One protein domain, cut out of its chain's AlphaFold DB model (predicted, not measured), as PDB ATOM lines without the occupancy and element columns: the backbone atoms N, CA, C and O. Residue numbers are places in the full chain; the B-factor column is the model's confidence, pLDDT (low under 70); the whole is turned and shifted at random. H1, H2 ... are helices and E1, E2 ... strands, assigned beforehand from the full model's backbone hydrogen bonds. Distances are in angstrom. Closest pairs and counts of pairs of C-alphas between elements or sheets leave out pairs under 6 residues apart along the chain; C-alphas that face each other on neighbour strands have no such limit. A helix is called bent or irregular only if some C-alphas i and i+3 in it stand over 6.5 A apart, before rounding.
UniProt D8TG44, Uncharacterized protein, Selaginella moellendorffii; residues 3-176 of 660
ATOM      1  N   ARG A   3     123.663 182.996 180.490       54.06
ATOM      2  CA  ARG A   3     123.473 184.363 179.948       54.06
ATOM      3  C   ARG A   3     122.566 184.450 178.706       54.06
ATOM      4  O   ARG A   3     122.204 185.549 178.317       54.06
ATOM      5  N   LEU A   4     122.232 183.316 178.084       63.03
ATOM      6  CA  LEU A   4     121.311 183.218 176.942       63.03
ATOM      7  C   LEU A   4     119.885 182.830 177.382       63.03
ATOM      8  O   LEU A   4     119.069 182.491 176.537       63.03
ATOM      9  N   GLY A   5     119.595 182.821 178.691       74.75
ATOM     10  CA  GLY A   5     118.278 182.445 179.225       74.75
ATOM     11  C   GLY A   5     118.027 180.936 179.328       74.75
ATOM     12  O   GLY A   5     116.896 180.527 179.560       74.75
ATOM     13  N   VAL A   6     119.062 180.100 179.170       84.50
ATOM     14  CA  VAL A   6     118.944 178.631 179.240       84.50
ATOM     15  C   VAL A   6     119.148 178.142 180.674       84.50
ATOM     16  O   VAL A   6     120.197 178.405 181.270       84.50
ATOM     17  N   TYR A   7     118.184 177.393 181.207       87.62
ATOM     18  CA  TYR A   7     118.281 176.721 182.504       87.62
ATOM     19  C   TYR A   7     119.066 175.416 182.367       87.62
ATOM     20  O   TYR A   7     118.731 174.563 181.550       87.62
ATOM     21  N   ILE A   8     120.129 175.256 183.154       88.75
ATOM     22  CA  ILE A   8     121.034 174.104 183.070       88.75
ATOM     23  C   ILE A   8     120.774 173.180 184.255       88.75
ATOM     24  O   ILE A   8     121.012 173.593 185.379       88.75
ATOM     25  N   CYS A   9     120.298 171.960 184.033       90.88
ATOM     26  CA  CYS A   9     120.172 170.917 185.056       90.88
ATOM     27  C   CYS A   9     121.469 170.101 185.075       90.88
ATOM     28  O   CYS A   9     121.678 169.261 184.197       90.88
ATOM     29  N   TYR A  10     122.362 170.388 186.022       89.44
ATOM     30  CA  TYR A  10     123.735 169.890 186.048       89.44
ATOM     31  C   TYR A  10     123.922 168.734 187.038       89.44
ATOM     32  O   TYR A  10     123.549 168.835 188.206       89.44
ATOM     33  N   CYS A  11     124.559 167.652 186.593       89.00
ATOM     34  CA  CYS A  11     124.972 166.538 187.441       89.00
ATOM     35  C   CYS A  11     126.356 166.038 187.013       89.00
ATOM     36  O   CYS A  11     126.525 165.588 185.881       89.00
ATOM     37  N   SER A  12     127.337 166.094 187.916       87.94
ATOM     38  CA  SER A  12     128.663 165.503 187.726       87.94
ATOM     39  C   SER A  12     128.720 164.113 188.353       87.94
ATOM     40  O   SER A  12     128.557 163.953 189.568       87.94
ATOM     41  N   THR A  13     129.003 163.105 187.526       84.81
ATOM     42  CA  THR A  13     129.209 161.713 187.944       84.81
ATOM     43  C   THR A  13     130.684 161.352 188.138       84.81
ATOM     44  O   THR A  13     131.029 160.169 188.137       84.81
ATOM     45  N   ALA A  14     131.547 162.347 188.379       78.19
ATOM     46  CA  ALA A  14     132.965 162.162 188.700       78.19
ATOM     47  C   ALA A  14     133.174 161.154 189.841       78.19
ATOM     48  O   ALA A  14     132.330 161.051 190.729       78.19
ATOM     49  N   ALA A  15     134.293 160.424 189.870       75.75
ATOM     50  CA  ALA A  15     134.588 159.509 190.978       75.75
ATOM     51  C   ALA A  15     134.560 160.241 192.337       75.75
ATOM     52  O   ALA A  15     134.913 161.416 192.417       75.75
ATOM     53  N   ALA A  16     134.154 159.556 193.412       74.75
ATOM     54  CA  ALA A  16     133.987 160.176 194.734       74.75
ATOM     55  C   ALA A  16     135.282 160.799 195.295       74.75
ATOM     56  O   ALA A  16     135.230 161.739 196.077       74.75
ATOM     57  N   ASN A  17     136.438 160.289 194.872       71.56
ATOM     58  CA  ASN A  17     137.773 160.780 195.210       71.56
ATOM     59  C   ASN A  17     138.396 161.668 194.113       71.56
ATOM     60  O   ASN A  17     139.582 161.982 194.182       71.56
ATOM     61  N   SER A  18     137.632 162.040 193.082       68.56
ATOM     62  CA  SER A  18     138.114 162.888 191.992       68.56
ATOM     63  C   SER A  18     138.285 164.333 192.452       68.56
ATOM     64  O   SER A  18     137.425 164.879 193.139       68.56
ATOM     65  N   SER A  19     139.350 164.988 191.991       65.44
ATOM     66  CA  SER A  19     139.552 166.437 192.122       65.44
ATOM     67  C   SER A  19     138.861 167.245 191.010       65.44
ATOM     68  O   SER A  19     139.265 168.374 190.727       65.44
ATOM     69  N   ALA A  20     137.853 166.663 190.346       66.44
ATOM     70  CA  ALA A  20     137.085 167.319 189.290       66.44
ATOM     71  C   ALA A  20     136.475 168.644 189.772       66.44
ATOM     72  O   ALA A  20     136.039 168.771 190.918       66.44
ATOM     73  N   CYS A  21     136.444 169.629 188.876       66.12
ATOM     74  CA  CYS A  21     135.826 170.922 189.118       66.12
ATOM     75  C   CYS A  21     134.832 171.214 187.981       66.12
ATOM     76  O   CYS A  21     135.271 171.321 186.833       66.12
ATOM     77  N   PRO A  22     133.530 171.365 188.279       73.75
ATOM     78  CA  PRO A  22     132.900 171.260 189.606       73.75
ATOM     79  C   PRO A  22     132.890 169.815 190.167       73.75
ATOM     80  O   PRO A  22     133.020 168.856 189.403       73.75
ATOM     81  N   PRO A  23     132.780 169.645 191.500       77.00
ATOM     82  CA  PRO A  23     132.874 168.341 192.160       77.00
ATOM     83  C   PRO A  23     131.679 167.425 191.850       77.00
ATOM     84  O   PRO A  23     130.633 167.871 191.374       77.00
ATOM     85  N   ARG A  24     131.817 166.129 192.181       84.50
ATOM     86  CA  ARG A  24     130.736 165.131 192.074       84.50
ATOM     87  C   ARG A  24     129.465 165.633 192.769       84.50
ATOM     88  O   ARG A  24     129.517 166.071 193.917       84.50
ATOM     89  N   THR A  25     128.310 165.478 192.122       86.12
ATOM     90  CA  THR A  25     126.999 165.914 192.640       86.12
ATOM     91  C   THR A  25     126.434 164.939 193.688       86.12
ATOM     92  O   THR A  25     125.361 164.365 193.512       86.12
ATOM     93  N   GLY A  26     127.184 164.719 194.776       84.62
ATOM     94  CA  GLY A  26     126.767 164.023 196.002       84.62
ATOM     95  C   GLY A  26     125.943 162.741 195.811       84.62
ATOM     96  O   GLY A  26     126.247 161.894 194.965       84.62
ATOM     97  N   GLU A  27     124.882 162.604 196.615       84.56
ATOM     98  CA  GLU A  27     123.983 161.441 196.581       84.56
ATOM     99  C   GLU A  27     123.151 161.340 195.302       84.56
ATOM    100  O   GLU A  27     122.813 160.239 194.863       84.56
ATOM    101  N   LEU A  28     122.876 162.472 194.646       86.69
ATOM    102  CA  LEU A  28     122.182 162.482 193.362       86.69
ATOM    103  C   LEU A  28     122.980 161.698 192.310       86.69
ATOM    104  O   LEU A  28     122.428 160.826 191.641       86.69
ATOM    105  N   ALA A  29     124.291 161.945 192.223       86.56
ATOM    106  CA  ALA A  29     125.188 161.217 191.333       86.56
ATOM    107  C   ALA A  29     125.342 159.740 191.741       86.56
ATOM    108  O   ALA A  29     125.412 158.870 190.875       86.56
ATOM    109  N   ASN A  30     125.380 159.428 193.043       84.69
ATOM    110  CA  ASN A  30     125.465 158.043 193.537       84.69
ATOM    111  C   ASN A  30     124.254 157.208 193.132       84.69
ATOM    112  O   ASN A  30     124.413 156.084 192.654       84.69
ATOM    113  N   GLN A  31     123.056 157.762 193.305       84.69
ATOM    114  CA  GLN A  31     121.815 157.090 192.953       84.69
ATOM    115  C   GLN A  31     121.672 156.956 191.430       84.69
ATOM    116  O   GLN A  31     121.300 155.893 190.931       84.69
ATOM    117  N   LEU A  32     122.059 157.991 190.675       85.44
ATOM    118  CA  LEU A  32     122.054 157.968 189.212       85.44
ATOM    119  C   LEU A  32     122.971 156.874 188.645       85.44
ATOM    120  O   LEU A  32     122.541 156.097 187.796       85.44
ATOM    121  N   SER A  33     124.191 156.731 189.176       79.25
ATOM    122  CA  SER A  33     125.123 155.661 188.782       79.25
ATOM    123  C   SER A  33     124.613 154.244 189.093       79.25
ATOM    124  O   SER A  33     125.095 153.281 188.502       79.25
ATOM    125  N   ARG A  34     123.650 154.091 190.013       79.25
ATOM    126  CA  ARG A  34     123.059 152.796 190.408       79.25
ATOM    127  C   ARG A  34     121.727 152.495 189.718       79.25
ATOM    128  O   ARG A  34     121.195 151.402 189.897       79.25
ATOM    129  N   THR A  35     121.184 153.448 188.962       78.38
ATOM    130  CA  THR A  35     119.852 153.330 188.359       78.38
ATOM    131  C   THR A  35     119.829 152.200 187.329       78.38
ATOM    132  O   THR A  35     120.601 152.188 186.370       78.38
ATOM    133  N   ASN A  36     118.938 151.230 187.523       73.25
ATOM    134  CA  ASN A  36     118.869 150.020 186.697       73.25
ATOM    135  C   ASN A  36     117.557 149.898 185.900       73.25
ATOM    136  O   ASN A  36     117.334 148.878 185.245       73.25
ATOM    137  N   SER A  37     116.695 150.921 185.935       82.81
ATOM    138  CA  SER A  37     115.428 150.924 185.211       82.81
ATOM    139  C   SER A  37     115.132 152.255 184.516       82.81
ATOM    140  O   SER A  37     115.331 153.344 185.050       82.81
ATOM    141  N   GLU A  38     114.559 152.153 183.315       81.25
ATOM    142  CA  GLU A  38     114.100 153.303 182.528       81.25
ATOM    143  C   GLU A  38     113.067 154.158 183.285       81.25
ATOM    144  O   GLU A  38     113.053 155.376 183.145       81.25
ATOM    145  N   LEU A  39     112.240 153.530 184.130       84.25
ATOM    146  CA  LEU A  39     111.261 154.224 184.966       84.25
ATOM    147  C   LEU A  39     111.940 155.136 185.992       84.25
ATOM    148  O   LEU A  39     111.583 156.305 186.098       84.25
ATOM    149  N   GLU A  40     112.924 154.630 186.737       87.38
ATOM    150  CA  GLU A  40     113.657 155.442 187.717       87.38
ATOM    151  C   GLU A  40     114.374 156.616 187.047       87.38
ATOM    152  O   GLU A  40     114.352 157.728 187.579       87.38
ATOM    153  N   MET A  41     114.919 156.401 185.846       88.75
ATOM    154  CA  MET A  41     115.503 157.460 185.028       88.75
ATOM    155  C   MET A  41     114.451 158.493 184.583       88.75
ATOM    156  O   MET A  41     114.699 159.693 184.659       88.75
ATOM    157  N   ALA A  42     113.245 158.080 184.182       89.19
ATOM    158  CA  ALA A  42     112.155 159.011 183.867       89.19
ATOM    159  C   ALA A  42     111.754 159.855 185.085       89.19
ATOM    160  O   ALA A  42     111.565 161.068 184.970       89.19
ATOM    161  N   LEU A  43     111.701 159.241 186.270       90.06
ATOM    162  CA  LEU A  43     111.445 159.949 187.523       90.06
ATOM    163  C   LEU A  43     112.580 160.914 187.897       90.06
ATOM    164  O   LEU A  43     112.300 161.965 188.468       90.06
ATOM    165  N   TYR A  44     113.830 160.610 187.536       92.12
ATOM    166  CA  TYR A  44     114.963 161.528 187.696       92.12
ATOM    167  C   TYR A  44     114.784 162.798 186.851       92.12
ATOM    168  O   TYR A  44     114.876 163.911 187.374       92.12
ATOM    169  N   PHE A  45     114.452 162.655 185.561       92.00
ATOM    170  CA  PHE A  45     114.142 163.809 184.704       92.00
ATOM    171  C   PHE A  45     112.936 164.594 185.240       92.00
ATOM    172  O   PHE A  45     112.977 165.823 185.302       92.00
ATOM    173  N   LYS A  46     111.890 163.896 185.699       92.12
ATOM    174  CA  LYS A  46     110.708 164.515 186.311       92.12
ATOM    175  C   LYS A  46     111.052 165.324 187.562       92.12
ATOM    176  O   LYS A  46     110.547 166.431 187.720       92.12
ATOM    177  N   ALA A  47     111.916 164.801 188.433       92.88
ATOM    178  CA  ALA A  47     112.350 165.489 189.647       92.88
ATOM    179  C   ALA A  47     113.067 166.807 189.324       92.88
ATOM    180  O   ALA A  47     112.763 167.830 189.936       92.88
ATOM    181  N   TRP A  48     113.952 166.804 188.322       92.88
ATOM    182  CA  TRP A  48     114.600 168.024 187.835       92.88
ATOM    183  C   TRP A  48     113.599 169.059 187.326       92.88
ATOM    184  O   TRP A  48     113.663 170.215 187.737       92.88
ATOM    185  N   LEU A  49     112.665 168.652 186.459       92.44
ATOM    186  CA  LEU A  49     111.658 169.556 185.894       92.44
ATOM    187  C   LEU A  49     110.741 170.138 186.977       92.44
ATOM    188  O   LEU A  49     110.456 171.333 186.955       92.44
ATOM    189  N   PHE A  50     110.342 169.321 187.955       92.00
ATOM    190  CA  PHE A  50     109.525 169.755 189.086       92.00
ATOM    191  C   PHE A  50     110.243 170.816 189.932       92.00
ATOM    192  O   PHE A  50     109.686 171.878 190.202       92.00
ATOM    193  N   VAL A  51     111.491 170.550 190.340       91.19
ATOM    194  CA  VAL A  51     112.273 171.500 191.152       91.19
ATOM    195  C   VAL A  51     112.555 172.778 190.364       91.19
ATOM    196  O   VAL A  51     112.453 173.869 190.923       91.19
ATOM    197  N   LEU A  52     112.853 172.662 189.067       90.25
ATOM    198  CA  LEU A  52     113.021 173.815 188.187       90.25
ATOM    199  C   LEU A  52     111.752 174.669 188.142       90.25
ATOM    200  O   LEU A  52     111.836 175.877 188.348       90.25
ATOM    201  N   HIS A  53     110.588 174.058 187.919       89.06
ATOM    202  CA  HIS A  53     109.314 174.767 187.904       89.06
ATOM    203  C   HIS A  53     109.058 175.480 189.238       89.06
ATOM    204  O   HIS A  53     108.791 176.677 189.230       89.06
ATOM    205  N   GLU A  54     109.212 174.805 190.381       87.38
ATOM    206  CA  GLU A  54     108.982 175.413 191.703       87.38
ATOM    207  C   GLU A  54     109.921 176.593 192.000       87.38
ATOM    208  O   GLU A  54     109.511 177.569 192.630       87.38
ATOM    209  N   MET A  55     111.172 176.529 191.536       83.75
ATOM    210  CA  MET A  55     112.170 177.578 191.772       83.75
ATOM    211  C   MET A  55     112.073 178.739 190.779       83.75
ATOM    212  O   MET A  55     112.364 179.883 191.132       83.75
ATOM    213  N   ALA A  56     111.671 178.464 189.538       77.19
ATOM    214  CA  ALA A  56     111.516 179.480 188.504       77.19
ATOM    215  C   ALA A  56     110.140 180.174 188.574       77.19
ATOM    216  O   ALA A  56     110.020 181.357 188.236       77.19
ATOM    217  N   LYS A  57     109.107 179.490 189.087       74.00
ATOM    218  CA  LYS A  57     107.774 180.059 189.309       74.00
ATOM    219  C   LYS A  57     107.835 181.219 190.310       74.00
ATOM    220  O   LYS A  57     108.322 181.093 191.431       74.00
ATOM    221  N   GLY A  58     107.316 182.376 189.891       62.31
ATOM    222  CA  GLY A  58     107.330 183.614 190.679       62.31
ATOM    223  C   GLY A  58     108.610 184.453 190.557       62.31
ATOM    224  O   GLY A  58     108.846 185.291 191.420       62.31
ATOM    225  N   ALA A  59     109.430 184.232 189.517       58.62
ATOM    226  CA  ALA A  59     110.645 185.002 189.202       58.62
ATOM    227  C   ALA A  59     111.722 185.018 190.310       58.62
ATOM    228  O   ALA A  59     112.553 185.923 190.363       58.62
ATOM    229  N   LYS A  60     111.740 184.011 191.193       62.03
ATOM    230  CA  LYS A  60     112.686 183.950 192.319       62.03
ATOM    231  C   LYS A  60     114.137 183.727 191.892       62.03
ATOM    232  O   LYS A  60     115.036 184.063 192.659       62.03
ATOM    233  N   MET A  61     114.376 183.163 190.704       77.75
ATOM    234  CA  MET A  61     115.731 182.839 190.265       77.75
ATOM    235  C   MET A  61     115.889 182.859 188.736       77.75
ATOM    236  O   MET A  61     115.182 182.166 188.004       77.75
ATOM    237  N   SER A  62     116.844 183.653 188.250       82.38
ATOM    238  CA  SER A  62     117.258 183.678 186.838       82.38
ATOM    239  C   SER A  62     118.041 182.418 186.441       82.38
ATOM    240  O   SER A  62     118.570 181.710 187.295       82.38
ATOM    241  N   SER A  63     118.190 182.162 185.138       82.69
ATOM    242  CA  SER A  63     119.001 181.054 184.597       82.69
ATOM    243  C   SER A  63     120.469 181.074 185.054       82.69
ATOM    244  O   SER A  63     121.092 180.021 185.174       82.69
ATOM    245  N   VAL A  64     121.033 182.260 185.314       81.50
ATOM    246  CA  VAL A  64     122.392 182.429 185.859       81.50
ATOM    247  C   VAL A  64     122.431 182.023 187.325       81.50
ATOM    248  O   VAL A  64     123.211 181.151 187.683       81.50
ATOM    249  N   GLN A  65     121.521 182.555 188.141       83.44
ATOM    250  CA  GLN A  65     121.435 182.199 189.559       83.44
ATOM    251  C   GLN A  65     121.116 180.707 189.760       83.44
ATOM    252  O   GLN A  65     121.651 180.082 190.670       83.44
ATOM    253  N   TRP A  66     120.295 180.115 188.887       85.88
ATOM    254  CA  TRP A  66     120.024 178.675 188.861       85.88
ATOM    255  C   TRP A  66     121.289 177.855 188.587       85.88
ATOM    256  O   TRP A  66     121.501 176.825 189.217       85.88
ATOM    257  N   MET A  67     122.142 178.295 187.659       82.81
ATOM    258  CA  MET A  67     123.405 177.615 187.368       82.81
ATOM    259  C   MET A  67     124.396 177.758 188.528       82.81
ATOM    260  O   MET A  67     124.935 176.756 188.986       82.81
ATOM    261  N   ASP A  68     124.609 178.978 189.022       80.19
ATOM    262  CA  ASP A  68     125.575 179.253 190.092       80.19
ATOM    263  C   ASP A  68     125.208 178.488 191.372       80.19
ATOM    264  O   ASP A  68     126.053 177.839 191.984       80.19
ATOM    265  N   SER A  69     123.913 178.447 191.707       79.19
ATOM    266  CA  SER A  69     123.405 177.700 192.861       79.19
ATOM    267  C   SER A  69     123.554 176.187 192.752       79.19
ATOM    268  O   SER A  69     123.334 175.531 193.759       79.19
ATOM    269  N   GLN A  70     123.918 175.621 191.596       79.25
ATOM    270  CA  GLN A  70     124.242 174.196 191.456       79.25
ATOM    271  C   GLN A  70     125.735 173.889 191.629       79.25
ATOM    272  O   GLN A  70     126.067 172.754 191.972       79.25
ATOM    273  N   MET A  71     126.613 174.871 191.406       71.00
ATOM    274  CA  MET A  71     128.073 174.700 191.382       71.00
ATOM    275  C   MET A  71     128.701 174.713 192.785       71.00
ATOM    276  O   MET A  71     129.709 174.043 193.005       71.00
ATOM    277  N   ASP A  72     128.068 175.399 193.743       61.06
ATOM    278  CA  ASP A  72     128.501 175.490 195.142       61.06
ATOM    279  C   ASP A  72     127.695 174.514 196.021       61.06
ATOM    280  O   ASP A  72     126.599 174.850 196.462       61.06
ATOM    281  N   SER A  73     128.205 173.287 196.230       59.47
ATOM    282  CA  SER A  73     127.704 172.263 197.188       59.47
ATOM    283  C   SER A  73     126.188 172.339 197.480       59.47
ATOM    284  O   SER A  73     125.762 172.692 198.580       59.47
ATOM    285  N   SER A  74     125.381 172.104 196.445       60.50
ATOM    286  CA  SER A  74     124.109 172.801 196.267       60.50
ATOM    287  C   SER A  74     122.874 172.165 196.908       60.50
ATOM    288  O   SER A  74     122.528 171.011 196.651       60.50
ATOM    289  N   SER A  75     122.093 172.991 197.614       72.75
ATOM    290  CA  SER A  75     120.745 172.666 198.111       72.75
ATOM    291  C   SER A  75     119.781 172.200 197.009       72.75
ATOM    292  O   SER A  75     118.790 171.527 197.287       72.75
ATOM    293  N   ILE A  76     120.046 172.555 195.745       86.00
ATOM    294  CA  ILE A  76     119.247 172.127 194.588       86.00
ATOM    295  C   ILE A  76     119.446 170.641 194.307       86.00
ATOM    296  O   ILE A  76     118.458 169.932 194.128       86.00
ATOM    297  N   ALA A  77     120.687 170.148 194.308       84.31
ATOM    298  CA  ALA A  77     120.951 168.728 194.098       84.31
ATOM    299  C   ALA A  77     120.282 167.871 195.184       84.31
ATOM    300  O   ALA A  77     119.691 166.834 194.879       84.31
ATOM    301  N   GLU A  78     120.303 168.339 196.436       86.88
ATOM    302  CA  GLU A  78     119.588 167.710 197.550       86.88
ATOM    303  C   GLU A  78     118.065 167.755 197.368       86.88
ATOM    304  O   GLU A  78     117.393 166.742 197.573       86.88
ATOM    305  N   ALA A  79     117.506 168.892 196.938       89.50
ATOM    306  CA  ALA A  79     116.076 169.025 196.666       89.50
ATOM    307  C   ALA A  79     115.615 168.084 195.543       89.50
ATOM    308  O   ALA A  79     114.584 167.421 195.676       89.50
ATOM    309  N   VAL A  80     116.400 167.975 194.466       91.25
ATOM    310  CA  VAL A  80     116.147 167.036 193.366       91.25
ATOM    311  C   VAL A  80     116.255 165.597 193.858       91.25
ATOM    312  O   VAL A  80     115.362 164.801 193.580       91.25
ATOM    313  N   HIS A  81     117.291 165.259 194.631       90.69
ATOM    314  CA  HIS A  81     117.459 163.919 195.193       90.69
ATOM    315  C   HIS A  81     116.285 163.527 196.100       90.69
ATOM    316  O   HIS A  81     115.692 162.462 195.922       90.69
ATOM    317  N   LYS A  82     115.881 164.415 197.017       91.94
ATOM    318  CA  LYS A  82     114.718 164.207 197.887       91.94
ATOM    319  C   LYS A  82     113.449 164.011 197.065       91.94
ATOM    320  O   LYS A  82     112.705 163.063 197.314       91.94
ATOM    321  N   LYS A  83     113.217 164.864 196.061       93.00
ATOM    322  CA  LYS A  83     112.033 164.752 195.209       93.00
ATOM    323  C   LYS A  83     112.025 163.452 194.416       93.00
ATOM    324  O   LYS A  83     110.981 162.824 194.266       93.00
ATOM    325  N   TRP A  84     113.185 163.032 193.931       91.88
ATOM    326  CA  TRP A  84     113.331 161.777 193.215       91.88
ATOM    327  C   TRP A  84     113.012 160.574 194.112       91.88
ATOM    328  O   TRP A  84     112.239 159.712 193.699       91.88
ATOM    329  N   LEU A  85     113.499 160.553 195.358       90.00
ATOM    330  CA  LEU A  85     113.148 159.520 196.337       90.00
ATOM    331  C   LEU A  85     111.655 159.521 196.687       90.00
ATOM    332  O   LEU A  85     111.053 158.454 196.763       90.00
ATOM    333  N   GLU A  86     111.036 160.694 196.860       91.81
ATOM    334  CA  GLU A  86     109.582 160.806 197.047       91.81
ATOM    335  C   GLU A  86     108.825 160.171 195.875       91.81
ATOM    336  O   GLU A  86     107.911 159.377 196.090       91.81
ATOM    337  N   LEU A  87     109.229 160.477 194.637       88.75
ATOM    338  CA  LEU A  87     108.615 159.920 193.432       88.75
ATOM    339  C   LEU A  87     108.794 158.397 193.354       88.75
ATOM    340  O   LEU A  87     107.820 157.691 193.099       88.75
ATOM    341  N   ILE A  88     109.996 157.882 193.635       86.31
ATOM    342  CA  ILE A  88     110.267 156.435 193.680       86.31
ATOM    343  C   ILE A  88     109.417 155.745 194.756       86.31
ATOM    344  O   ILE A  88     108.845 154.689 194.500       86.31
ATOM    345  N   ASN A  89     109.307 156.330 195.949       85.06
ATOM    346  CA  ASN A  89     108.569 155.739 197.069       85.06
ATOM    347  C   ASN A  89     107.052 155.845 196.894       85.06
ATOM    348  O   ASN A  89     106.315 155.010 197.409       85.06
ATOM    349  N   SER A  90     106.581 156.842 196.142       80.69
ATOM    350  CA  SER A  90     105.157 157.037 195.865       80.69
ATOM    351  C   SER A  90     104.545 155.973 194.948       80.69
ATOM    352  O   SER A  90     103.330 156.000 194.802       80.69
ATOM    353  N   ARG A  91     105.369 155.068 194.372       61.47
ATOM    354  CA  ARG A  91     105.090 153.875 193.530       61.47
ATOM    355  C   ARG A  91     103.604 153.505 193.327       61.47
ATOM    356  O   ARG A  91     103.182 152.380 193.572       61.47
ATOM    357  N   ALA A  92     102.828 154.415 192.750       48.56
ATOM    358  CA  ALA A  92     101.650 154.099 191.969       48.56
ATOM    359  C   ALA A  92     102.190 153.695 190.599       48.56
ATOM    360  O   ALA A  92     102.341 154.515 189.695       48.56
ATOM    361  N   VAL A  93     102.636 152.443 190.501       49.88
ATOM    362  CA  VAL A  93     102.972 151.839 189.217       49.88
ATOM    363  C   VAL A  93     101.647 151.708 188.482       49.88
ATOM    364  O   VAL A  93     100.901 150.763 188.715       49.88
ATOM    365  N   GLU A  94     101.314 152.692 187.650       50.53
ATOM    366  CA  GLU A  94     100.330 152.492 186.595       50.53
ATOM    367  C   GLU A  94     100.883 151.381 185.695       50.53
ATOM    368  O   GLU A  94     101.769 151.586 184.860       50.53
ATOM    369  N   GLU A  95     100.416 150.158 185.956       50.06
ATOM    370  CA  GLU A  95     100.457 149.043 185.023       50.06
ATOM    371  C   GLU A  95      99.712 149.478 183.767       50.06
ATOM    372  O   GLU A  95      98.497 149.329 183.662       50.06
ATOM    373  N   ILE A  96     100.427 150.053 182.807       50.94
ATOM    374  CA  ILE A  96      99.857 150.292 181.491       50.94
ATOM    375  C   ILE A  96     100.745 149.633 180.448       50.94
ATOM    376  O   ILE A  96     101.939 149.902 180.308       50.94
ATOM    377  N   SER A  97     100.076 148.736 179.730       50.28
ATOM    378  CA  SER A  97     100.426 148.021 178.506       50.28
ATOM    379  C   SER A  97     100.707 148.974 177.324       50.28
ATOM    380  O   SER A  97     100.209 148.785 176.214       50.28
ATOM    381  N   GLU A  98     101.489 150.023 177.548       58.38
ATOM    382  CA  GLU A  98     101.881 151.006 176.542       58.38
ATOM    383  C   GLU A  98     103.345 150.827 176.132       58.38
ATOM    384  O   GLU A  98     104.168 150.251 176.848       58.38
ATOM    385  N   SER A  99     103.689 151.323 174.940       74.06
ATOM    386  CA  SER A  99     105.087 151.348 174.508       74.06
ATOM    387  C   SER A  99     105.939 152.178 175.491       74.06
ATOM    388  O   SER A  99     105.448 153.196 175.986       74.06
ATOM    389  N   PRO A 100     107.213 151.815 175.749       72.06
ATOM    390  CA  PRO A 100     108.074 152.537 176.696       72.06
ATOM    391  C   PRO A 100     108.174 154.047 176.424       72.06
ATOM    392  O   PRO A 100     108.208 154.844 177.357       72.06
ATOM    393  N   ASP A 101     108.151 154.439 175.145       72.94
ATOM    394  CA  ASP A 101     108.185 155.842 174.727       72.94
ATOM    395  C   ASP A 101     106.926 156.605 175.208       72.94
ATOM    396  O   ASP A 101     107.059 157.667 175.811       72.94
ATOM    397  N   ALA A 102     105.726 156.036 175.017       76.38
ATOM    398  CA  ALA A 102     104.453 156.650 175.421       76.38
ATOM    399  C   ALA A 102     104.341 156.792 176.945       76.38
ATOM    400  O   ALA A 102     103.971 157.848 177.454       76.38
ATOM    401  N   ARG A 103     104.772 155.764 177.687       81.38
ATOM    402  CA  ARG A 103     104.843 155.819 179.152       81.38
ATOM    403  C   ARG A 103     105.735 156.967 179.632       81.38
ATOM    404  O   ARG A 103     105.359 157.693 180.547       81.38
ATOM    405  N   ASN A 104     106.921 157.127 179.043       81.50
ATOM    406  CA  ASN A 104     107.854 158.184 179.446       81.50
ATOM    407  C   ASN A 104     107.312 159.580 179.109       81.50
ATOM    408  O   ASN A 104     107.472 160.497 179.913       81.50
ATOM    409  N   GLU A 105     106.654 159.733 177.959       80.31
ATOM    410  CA  GLU A 105     105.983 160.978 177.574       80.31
ATOM    411  C   GLU A 105     104.872 161.326 178.574       80.31
ATOM    412  O   GLU A 105     104.916 162.398 179.174       80.31
ATOM    413  N   ASN A 106     103.981 160.380 178.885       83.56
ATOM    414  CA  ASN A 106     102.913 160.553 179.875       83.56
ATOM    415  C   ASN A 106     103.452 160.922 181.270       83.56
ATOM    416  O   ASN A 106     102.924 161.817 181.935       83.56
ATOM    417  N   LEU A 107     104.545 160.285 181.712       84.00
ATOM    418  CA  LEU A 107     105.168 160.575 183.008       84.00
ATOM    419  C   LEU A 107     105.688 162.014 183.116       84.00
ATOM    420  O   LEU A 107     105.632 162.594 184.209       84.00
ATOM    421  N   LEU A 108     106.206 162.563 182.014       86.56
ATOM    422  CA  LEU A 108     106.832 163.885 181.952       86.56
ATOM    423  C   LEU A 108     105.850 164.992 181.537       86.56
ATOM    424  O   LEU A 108     106.079 166.147 181.894       86.56
ATOM    425  N   GLN A 109     104.749 164.650 180.860       86.25
ATOM    426  CA  GLN A 109     103.806 165.583 180.231       86.25
ATOM    427  C   GLN A 109     103.353 166.710 181.161       86.25
ATOM    428  O   GLN A 109     103.438 167.882 180.804       86.25
ATOM    429  N   ARG A 110     102.938 166.367 182.386       85.56
ATOM    430  CA  ARG A 110     102.479 167.353 183.373       85.56
ATOM    431  C   ARG A 110     103.542 168.413 183.675       85.56
ATOM    432  O   ARG A 110     103.222 169.594 183.740       85.56
ATOM    433  N   GLU A 111     104.796 168.008 183.871       87.44
ATOM    434  CA  GLU A 111     105.868 168.962 184.192       87.44
ATOM    435  C   GLU A 111     106.298 169.767 182.964       87.44
ATOM    436  O   GLU A 111     106.614 170.951 183.077       87.44
ATOM    437  N   LEU A 112     106.255 169.152 181.778       86.00
ATOM    438  CA  LEU A 112     106.483 169.845 180.512       86.00
ATOM    439  C   LEU A 112     105.440 170.944 180.272       86.00
ATOM    440  O   LEU A 112     105.793 172.011 179.771       86.00
ATOM    441  N   GLU A 113     104.178 170.700 180.632       85.81
ATOM    442  CA  GLU A 113     103.094 171.683 180.571       85.81
ATOM    443  C   GLU A 113     103.257 172.787 181.613       85.81
ATOM    444  O   GLU A 113     103.205 173.957 181.243       85.81
ATOM    445  N   ASN A 114     103.553 172.438 182.869       86.12
ATOM    446  CA  ASN A 114     103.792 173.411 183.943       86.12
ATOM    447  C   ASN A 114     104.901 174.418 183.588       86.12
ATOM    448  O   ASN A 114     104.831 175.595 183.936       86.12
ATOM    449  N   LEU A 115     105.943 173.965 182.890       84.94
ATOM    450  CA  LEU A 115     107.064 174.814 182.491       84.94
ATOM    451  C   LEU A 115     106.754 175.741 181.310       84.94
ATOM    452  O   LEU A 115     107.514 176.686 181.092       84.94
ATOM    453  N   LYS A 116     105.660 175.533 180.559       81.31
ATOM    454  CA  LYS A 116     105.284 176.432 179.450       81.31
ATOM    455  C   LYS A 116     105.022 177.856 179.929       81.31
ATOM    456  O   LYS A 116     105.393 178.786 179.225       81.31
ATOM    457  N   ASP A 117     104.460 178.001 181.127       76.12
ATOM    458  CA  ASP A 117     104.101 179.298 181.710       76.12
ATOM    459  C   ASP A 117     105.305 180.036 182.322       76.12
ATOM    460  O   ASP A 117     105.213 181.210 182.675       76.12
ATOM    461  N   VAL A 118     106.432 179.338 182.494       77.94
ATOM    462  CA  VAL A 118     107.624 179.851 183.183       77.94
ATOM    463  C   VAL A 118     108.778 180.093 182.214       77.94
ATOM    464  O   VAL A 118     109.565 181.022 182.397       77.94
ATOM    465  N   LEU A 119     108.898 179.255 181.185       78.12
ATOM    466  CA  LEU A 119     109.935 179.387 180.174       78.12
ATOM    467  C   LEU A 119     109.512 180.397 179.091       78.12
ATOM    468  O   LEU A 119     108.333 180.452 178.744       78.12
ATOM    469  N   PRO A 120     110.452 181.157 178.498       70.81
ATOM    470  CA  PRO A 120     110.133 182.121 177.445       70.81
ATOM    471  C   PRO A 120     109.367 181.489 176.267       70.81
ATOM    472  O   PRO A 120     109.511 180.299 175.980       70.81
ATOM    473  N   GLU A 121     108.581 182.262 175.521       65.56
ATOM    474  CA  GLU A 121     107.965 181.750 174.284       65.56
ATOM    475  C   GLU A 121     108.986 181.633 173.135       65.56
ATOM    476  O   GLU A 121     108.913 180.689 172.348       65.56
ATOM    477  N   GLU A 122     109.982 182.527 173.089       57.62
ATOM    478  CA  GLU A 122     111.014 182.584 172.044       57.62
ATOM    479  C   GLU A 122     112.286 181.775 172.387       57.62
ATOM    480  O   GLU A 122     112.734 181.723 173.536       57.62
ATOM    481  N   GLY A 123     112.906 181.165 171.367       60.72
ATOM    482  CA  GLY A 123     114.172 180.421 171.460       60.72
ATOM    483  C   GLY A 123     114.029 178.903 171.275       60.72
ATOM    484  O   GLY A 123     113.020 178.311 171.646       60.72
ATOM    485  N   GLU A 124     115.041 178.264 170.672       72.69
ATOM    486  CA  GLU A 124     114.987 176.824 170.369       72.69
ATOM    487  C   GLU A 124     115.188 175.956 171.613       72.69
ATOM    488  O   GLU A 124     114.340 175.116 171.876       72.69
ATOM    489  N   VAL A 125     116.248 176.180 172.401       77.06
ATOM    490  CA  VAL A 125     116.568 175.402 173.616       77.06
ATOM    491  C   VAL A 125     116.483 176.300 174.848       77.06
ATOM    492  O   VAL A 125     117.090 177.367 174.876       77.06
ATOM    493  N   GLN A 126     115.761 175.852 175.875       84.88
ATOM    494  CA  GLN A 126     115.486 176.605 177.106       84.88
ATOM    495  C   GLN A 126     115.855 175.828 178.375       84.88
ATOM    496  O   GLN A 126     116.179 176.444 179.389       84.88
ATOM    497  N   VAL A 127     115.882 174.494 178.307       88.69
ATOM    498  CA  VAL A 127     116.352 173.616 179.384       88.69
ATOM    499  C   VAL A 127     117.417 172.667 178.843       88.69
ATOM    500  O   VAL A 127     117.202 171.970 177.850       88.69
ATOM    501  N   LEU A 128     118.569 172.635 179.507       89.88
ATOM    502  CA  LEU A 128     119.717 171.815 179.149       89.88
ATOM    503  C   LEU A 128     120.066 170.866 180.296       89.88
ATOM    504  O   LEU A 128     120.536 171.306 181.339       89.88
ATOM    505  N   PHE A 129     119.893 169.566 180.092       90.62
ATOM    506  CA  PHE A 129     120.400 168.550 181.010       90.62
ATOM    507  C   PHE A 129     121.873 168.297 180.716       90.62
ATOM    508  O   PHE A 129     122.222 167.968 179.584       90.62
ATOM    509  N   VAL A 130     122.735 168.452 181.713       88.56
ATOM    510  CA  VAL A 130     124.180 168.271 181.582       88.56
ATOM    511  C   VAL A 130     124.625 167.163 182.522       88.56
ATOM    512  O   VAL A 130     124.534 167.300 183.740       88.56
ATOM    513  N   PHE A 131     125.118 166.077 181.937       86.75
ATOM    514  CA  PHE A 131     125.745 164.970 182.646       86.75
ATOM    515  C   PHE A 131     127.252 165.069 182.436       86.75
ATOM    516  O   PHE A 131     127.760 164.689 181.380       86.75
ATOM    517  N   ASP A 132     127.945 165.645 183.407       83.75
ATOM    518  CA  ASP A 132     129.397 165.784 183.386       83.75
ATOM    519  C   ASP A 132     130.084 164.543 183.967       83.75
ATOM    520  O   ASP A 132     129.520 163.846 184.814       83.75
ATOM    521  N   GLU A 133     131.301 164.254 183.504       77.69
ATOM    522  CA  GLU A 133     132.017 163.006 183.796       77.69
ATOM    523  C   GLU A 133     131.136 161.767 183.550       77.69
ATOM    524  O   GLU A 133     131.045 160.851 184.379       77.69
ATOM    525  N   GLY A 134     130.439 161.773 182.408       75.75
ATOM    526  CA  GLY A 134     129.367 160.840 182.064       75.75
ATOM    527  C   GLY A 134     129.765 159.361 182.048       75.75
ATOM    528  O   GLY A 134     128.880 158.504 182.032       75.75
ATOM    529  N   ARG A 135     131.062 159.021 182.097       71.31
ATOM    530  CA  ARG A 135     131.530 157.641 182.314       71.31
ATOM    531  C   ARG A 135     130.920 156.989 183.553       71.31
ATOM    532  O   ARG A 135     130.759 155.774 183.575       71.31
ATOM    533  N   GLY A 136     130.538 157.777 184.560       75.00
ATOM    534  CA  GLY A 136     129.862 157.284 185.761       75.00
ATOM    535  C   GLY A 136     128.443 156.745 185.522       75.00
ATOM    536  O   GLY A 136     127.839 156.218 186.456       75.00
ATOM    537  N   LEU A 137     127.905 156.870 184.302       77.62
ATOM    538  CA  LEU A 137     126.622 156.300 183.870       77.62
ATOM    539  C   LEU A 137     126.761 154.920 183.206       77.62
ATOM    540  O   LEU A 137     125.771 154.369 182.719       77.62
ATOM    541  N   LEU A 138     127.977 154.380 183.127       71.81
ATOM    542  CA  LEU A 138     128.273 153.112 182.467       71.81
ATOM    543  C   LEU A 138     128.553 152.004 183.486       71.81
ATOM    544  O   LEU A 138     128.895 152.294 184.632       71.81
ATOM    545  N   PRO A 139     128.430 150.725 183.088       63.91
ATOM    546  CA  PRO A 139     128.784 149.616 183.959       63.91
ATOM    547  C   PRO A 139     130.280 149.680 184.289       63.91
ATOM    548  O   PRO A 139     131.115 149.804 183.391       63.91
ATOM    549  N   ASN A 140     130.627 149.554 185.568       53.00
ATOM    550  CA  ASN A 140     132.014 149.438 186.009       53.00
ATOM    551  C   ASN A 140     132.573 148.073 185.585       53.00
ATOM    552  O   ASN A 140     132.484 147.142 186.367       53.00
ATOM    553  N   GLY A 141     133.090 147.935 184.359       44.16
ATOM    554  CA  GLY A 141     134.042 146.891 183.932       44.16
ATOM    555  C   GLY A 141     133.692 145.397 184.107       44.16
ATOM    556  O   GLY A 141     134.433 144.567 183.594       44.16
ATOM    557  N   GLU A 142     132.598 145.025 184.769       35.38
ATOM    558  CA  GLU A 142     132.332 143.652 185.228       35.38
ATOM    559  C   GLU A 142     131.113 142.999 184.568       35.38
ATOM    560  O   GLU A 142     130.823 141.833 184.823       35.38
ATOM    561  N   SER A 143     130.395 143.684 183.671       34.09
ATOM    562  CA  SER A 143     129.301 143.039 182.937       34.09
ATOM    563  C   SER A 143     129.844 142.264 181.735       34.09
ATOM    564  O   SER A 143     129.750 142.695 180.583       34.09
ATOM    565  N   THR A 144     130.404 141.089 182.011       30.80
ATOM    566  CA  THR A 144     130.467 139.983 181.054       30.80
ATOM    567  C   THR A 144     129.072 139.744 180.487       30.80
ATOM    568  O   THR A 144     128.159 139.456 181.255       30.80
ATOM    569  N   PHE A 145     128.911 139.876 179.166       33.00
ATOM    570  CA  PHE A 145     127.833 139.265 178.375       33.00
ATOM    571  C   PHE A 145     126.485 139.118 179.113       33.00
ATOM    572  O   PHE A 145     126.009 138.016 179.370       33.00
ATOM    573  N   GLY A 146     125.854 140.238 179.463       35.69
ATOM    574  CA  GLY A 146     124.542 140.245 180.098       35.69
ATOM    575  C   GLY A 146     123.797 141.522 179.747       35.69
ATOM    576  O   GLY A 146     124.351 142.608 179.858       35.69
ATOM    577  N   MET A 147     122.546 141.391 179.306       41.38
ATOM    578  CA  MET A 147     121.641 142.451 178.835       41.38
ATOM    579  C   MET A 147     121.246 143.515 179.893       41.38
ATOM    580  O   MET A 147     120.149 144.071 179.821       41.38
ATOM    581  N   ALA A 148     122.081 143.809 180.892       48.09
ATOM    582  CA  ALA A 148     121.817 144.892 181.833       48.09
ATOM    583  C   ALA A 148     122.021 146.239 181.118       48.09
ATOM    584  O   ALA A 148     123.137 146.598 180.750       48.09
ATOM    585  N   GLN A 149     120.926 146.964 180.874       63.25
ATOM    586  CA  GLN A 149     120.967 148.297 180.270       63.25
ATOM    587  C   GLN A 149     121.656 149.261 181.231       63.25
ATOM    588  O   GLN A 149     121.227 149.400 182.377       63.25
ATOM    589  N   SER A 150     122.697 149.942 180.761       73.81
ATOM    590  CA  SER A 150     123.406 150.932 181.570       73.81
ATOM    591  C   SER A 150     122.495 152.123 181.919       73.81
ATOM    592  O   SER A 150     121.562 152.412 181.158       73.81
ATOM    593  N   PRO A 151     122.750 152.857 183.022       80.44
ATOM    594  CA  PRO A 151     122.091 154.141 183.278       80.44
ATOM    595  C   PRO A 151     122.143 155.074 182.060       80.44
ATOM    596  O   PRO A 151     121.174 155.763 181.745       80.44
ATOM    597  N   PHE A 152     123.244 155.042 181.307       79.62
ATOM    598  CA  PHE A 152     123.388 155.775 180.056       79.62
ATOM    599  C   PHE A 152     122.365 155.352 178.979       79.62
ATOM    600  O   PHE A 152     121.737 156.209 178.348       79.62
ATOM    601  N   ASP A 153     122.141 154.049 178.780       75.38
ATOM    602  CA  ASP A 153     121.143 153.545 177.823       75.38
ATOM    603  C   ASP A 153     119.723 153.948 178.225       75.38
ATOM    604  O   ASP A 153     118.917 154.351 177.382       75.38
ATOM    605  N   GLN A 154     119.426 153.872 179.522       79.88
ATOM    606  CA  GLN A 154     118.141 154.282 180.084       79.88
ATOM    607  C   GLN A 154     117.920 155.785 179.881       79.88
ATOM    608  O   GLN A 154     116.865 156.190 179.394       79.88
ATOM    609  N   MET A 155     118.935 156.609 180.156       84.88
ATOM    610  CA  MET A 155     118.906 158.054 179.918       84.88
ATOM    611  C   MET A 155     118.622 158.361 178.442       84.88
ATOM    612  O   MET A 155     117.733 159.158 178.143       84.88
ATOM    613  N   ARG A 156     119.303 157.686 177.504       79.06
ATOM    614  CA  ARG A 156     119.049 157.847 176.059       79.06
ATOM    615  C   ARG A 156     117.621 157.483 175.656       79.06
ATOM    616  O   ARG A 156     117.099 158.076 174.713       79.06
ATOM    617  N   ARG A 157     117.006 156.489 176.302       77.00
ATOM    618  CA  ARG A 157     115.621 156.074 176.025       77.00
ATOM    619  C   ARG A 157     114.616 157.079 176.565       77.00
ATOM    620  O   ARG A 157     113.747 157.502 175.814       77.00
ATOM    621  N   VAL A 158     114.782 157.521 177.808       82.62
ATOM    622  CA  VAL A 158     113.912 158.533 178.427       82.62
ATOM    623  C   VAL A 158     113.994 159.863 177.686       82.62
ATOM    624  O   VAL A 158     112.967 160.477 177.416       82.62
ATOM    625  N   ALA A 159     115.193 160.272 177.259       82.38
ATOM    626  CA  ALA A 159     115.388 161.508 176.505       82.38
ATOM    627  C   ALA A 159     114.597 161.558 175.180       82.38
ATOM    628  O   ALA A 159     114.395 162.639 174.629       82.38
ATOM    629  N   ARG A 160     114.097 160.418 174.674       76.75
ATOM    630  CA  ARG A 160     113.201 160.377 173.505       76.75
ATOM    631  C   ARG A 160     111.858 161.054 173.756       76.75
ATOM    632  O   ARG A 160     111.275 161.546 172.798       76.75
ATOM    633  N   ALA A 161     111.391 161.134 175.001       77.75
ATOM    634  CA  ALA A 161     110.171 161.871 175.332       77.75
ATOM    635  C   ALA A 161     110.288 163.373 174.992       77.75
ATOM    636  O   ALA A 161     109.298 164.048 174.724       77.75
ATOM    637  N   PHE A 162     111.511 163.905 174.924       74.88
ATOM    638  CA  PHE A 162     111.756 165.297 174.549       74.88
ATOM    639  C   PHE A 162     111.839 165.523 173.034       74.88
ATOM    640  O   PHE A 162     112.014 166.654 172.598       74.88
ATOM    641  N   PHE A 163     111.712 164.486 172.201       69.75
ATOM    642  CA  PHE A 163     111.966 164.597 170.760       69.75
ATOM    643  C   PHE A 163     111.025 165.570 170.036       69.75
ATOM    644  O   PHE A 163     111.430 166.265 169.106       69.75
ATOM    645  N   THR A 164     109.772 165.638 170.481       68.81
ATOM    646  CA  THR A 164     108.746 166.581 170.009       68.81
ATOM    647  C   THR A 164     108.845 167.952 170.693       68.81
ATOM    648  O   THR A 164     108.212 168.913 170.254       68.81
ATOM    649  N   HIS A 165     109.690 168.082 171.719       76.19
ATOM    650  CA  HIS A 165     109.805 169.245 172.589       76.19
ATOM    651  C   HIS A 165     111.143 169.971 172.369       76.19
ATOM    652  O   HIS A 165     112.077 169.835 173.157       76.19
ATOM    653  N   LYS A 166     111.220 170.806 171.320       74.75
ATOM    654  CA  LYS A 166     112.454 171.513 170.899       74.75
ATOM    655  C   LYS A 166     113.178 172.273 172.026       74.75
ATOM    656  O   LYS A 166     114.398 172.371 171.989       74.75
ATOM    657  N   LYS A 167     112.428 172.722 173.041       82.06
ATOM    658  CA  LYS A 167     112.891 173.469 174.223       82.06
ATOM    659  C   LYS A 167     113.848 172.702 175.141       82.06
ATOM    660  O   LYS A 167     114.507 173.338 175.964       82.06
ATOM    661  N   TYR A 168     113.939 171.379 175.025       86.06
ATOM    662  CA  TYR A 168     114.712 170.536 175.937       86.06
ATOM    663  C   TYR A 168     115.843 169.830 175.195       86.06
ATOM    664  O   TYR A 168     115.647 169.271 174.117       86.06
ATOM    665  N   PHE A 169     117.032 169.825 175.791       84.94
ATOM    666  CA  PHE A 169     118.199 169.162 175.220       84.94
ATOM    667  C   PHE A 169     119.039 168.499 176.314       84.94
ATOM    668  O   PHE A 169     119.072 168.974 177.447       84.94
ATOM    669  N   ALA A 170     119.726 167.404 175.988       84.06
ATOM    670  CA  ALA A 170     120.618 166.707 176.911       84.06
ATOM    671  C   ALA A 170     122.031 166.621 176.325       84.06
ATOM    672  O   ALA A 170     122.214 166.262 175.161       84.06
ATOM    673  N   VAL A 171     123.029 166.938 177.147       81.81
ATOM    674  CA  VAL A 171     124.454 166.885 176.825       81.81
ATOM    675  C   VAL A 171     125.139 165.988 177.841       81.81
ATOM    676  O   VAL A 171     124.948 166.130 179.046       81.81
ATOM    677  N   VAL A 172     125.959 165.073 177.338       78.62
ATOM    678  CA  VAL A 172     126.861 164.260 178.151       78.62
ATOM    679  C   VAL A 172     128.280 164.705 177.831       78.62
ATOM    680  O   VAL A 172     128.650 164.777 176.658       78.62
ATOM    681  N   MET A 173     129.042 165.046 178.864       76.81
ATOM    682  CA  MET A 173     130.417 165.534 178.774       76.81
ATOM    683  C   MET A 173     131.324 164.610 179.572       76.81
ATOM    684  O   MET A 173     130.902 164.034 180.573       76.81
ATOM    685  N   ASP A 174     132.567 164.456 179.131       70.75
ATOM    686  CA  ASP A 174     133.572 163.700 179.869       70.75
ATOM    687  C   ASP A 174     134.981 164.057 179.384       70.75
ATOM    688  O   ASP A 174     135.200 164.305 178.194       70.75
ATOM    689  N   THR A 175     135.922 164.093 180.327       55.59
ATOM    690  CA  THR A 175     137.301 164.548 180.121       55.59
ATOM    691  C   THR A 175     138.258 163.424 179.724       55.59
ATOM    692  O   THR A 175     139.219 163.667 178.996       55.59
ATOM    693  N   MET A 176     138.044 162.199 180.217       50.78
ATOM    694  CA  MET A 176     138.937 161.051 179.969       50.78
ATOM    695  C   MET A 176     138.185 159.866 179.389       50.78
ATOM    696  O   MET A 176     138.554 158.708 179.606       50.78
TER     697      MET A 176
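This is residues 3 to 176 of the 660 residues of an uncharacterized protein of Selaginella moellendorffii (UniProt D8TG44). A small parallel sheet of three strands, E1, E2 and E3, has helices packed over one face and no named helix over the other: the long helix H2 crosses slantwise over E1 and E2, and H7 runs along E3. H4 packs on H2, H3 sits beside E1 at the sheet's level, the two arms of the bent helix H5 run along H2, and residues 141 to 147 stick out as a free loop. The printed part has 174 residues, with seven named helices and three named strands in the order E1 H1 H2 H3 H4 H5 E2 H6 H7 E3; the sheet's order is E1 E2 E3, and the class is mostly helix. The whole is compact, with a radius of gyration of the C-alphas of 15.9 A and spans of 49 by 45 by 29 A.

E1 is residues 7 to 12, 16.2 A long, from C-alpha 7 at (118.281, 176.721, 182.504). E2 is residues 127 to 132, 15.7 A, and E3 is residues 168 to 172, 13.9 A, ending with C-alpha 172 at (126.861, 164.260, 178.151). H2, residues 38 to 56, is the longest helix at 27.0 A and begins with C-alpha 38 at (114.100, 153.303, 182.528). H7 is residues 151 to 162, 17.5 A, and H4 is residues 75 to 89, 20.9 A. H1 is residues 26 to 34, H3 is residues 63 to 71 and H6 is residues 134 to 137. H5, residues 100 to 117, was assigned as one helix by its hydrogen bonds but is bent, with C-alphas 107 and 110 7.3 A apart; its arms are H5a, residues 100 to 107, and H5b, residues 110 to 117, at a steep tilt of 55 degrees.

E2 is the inner strand. It is parallel to E1 at 15 degrees, with N 9 and O 128 within hydrogen-bond range at 2.8 A, and parallel to E3 at 11 degrees, with N 171 and O 129 at 2.8 A. E1, H1 to H5 and E2 form a strand-helix-strand unit, two parallel neighbour strands with helices between them along the chain; E2, H6, H7 and E3 form another, with a right-handed crossover. There are two layers, with H1, H2 and H7 on one face of the sheet. H2 has a height over the sheet of 10.1 A and stands at 48 degrees to E1 on the local plane. H7, at a height of 10.0 A, lies over E3, at 13 degrees to it on the local plane. With residues 38 to 42 alone, H2 touches H7; their closest C-alphas are those of Glu 38 and Gln 154, 4.8 A. H2 touches H4 at a steep tilt of 46 degrees, opposite ways, closest at the C-alphas of Ala 47 and Trp 84, 5.2 A. H4 only grazes the sheet with residues 76 to 77. H2 touches H5b with residues 46 to 53 alone, closest at the C-alphas of His 53 and Leu 115, 5.9 A. H5a touches H7, closest at the C-alphas of Glu 105 and Ala 161, 4.8 A. H3 is at the sheet's level, its height 2.6 A. H6 only grazes the sheet. Every O i to N i+4 pair is within hydrogen-bond range in H1, H2, H4 and H5a, against 4 of 5 in H3, 2 of 4 in H5b and 5 of 8 in H7; H6 is too short for such a pair.

The C-alphas of Gly 58 and Phe 145, 50.4 A apart, are the two farthest apart. The printed part has no cut. The links E1 to H1 and H6 to H7 are long, 13 residues each. The mean pLDDT of the printed part is 76.6; 38 residues are under 70, among them residues 91 to 98 and 139 to 149.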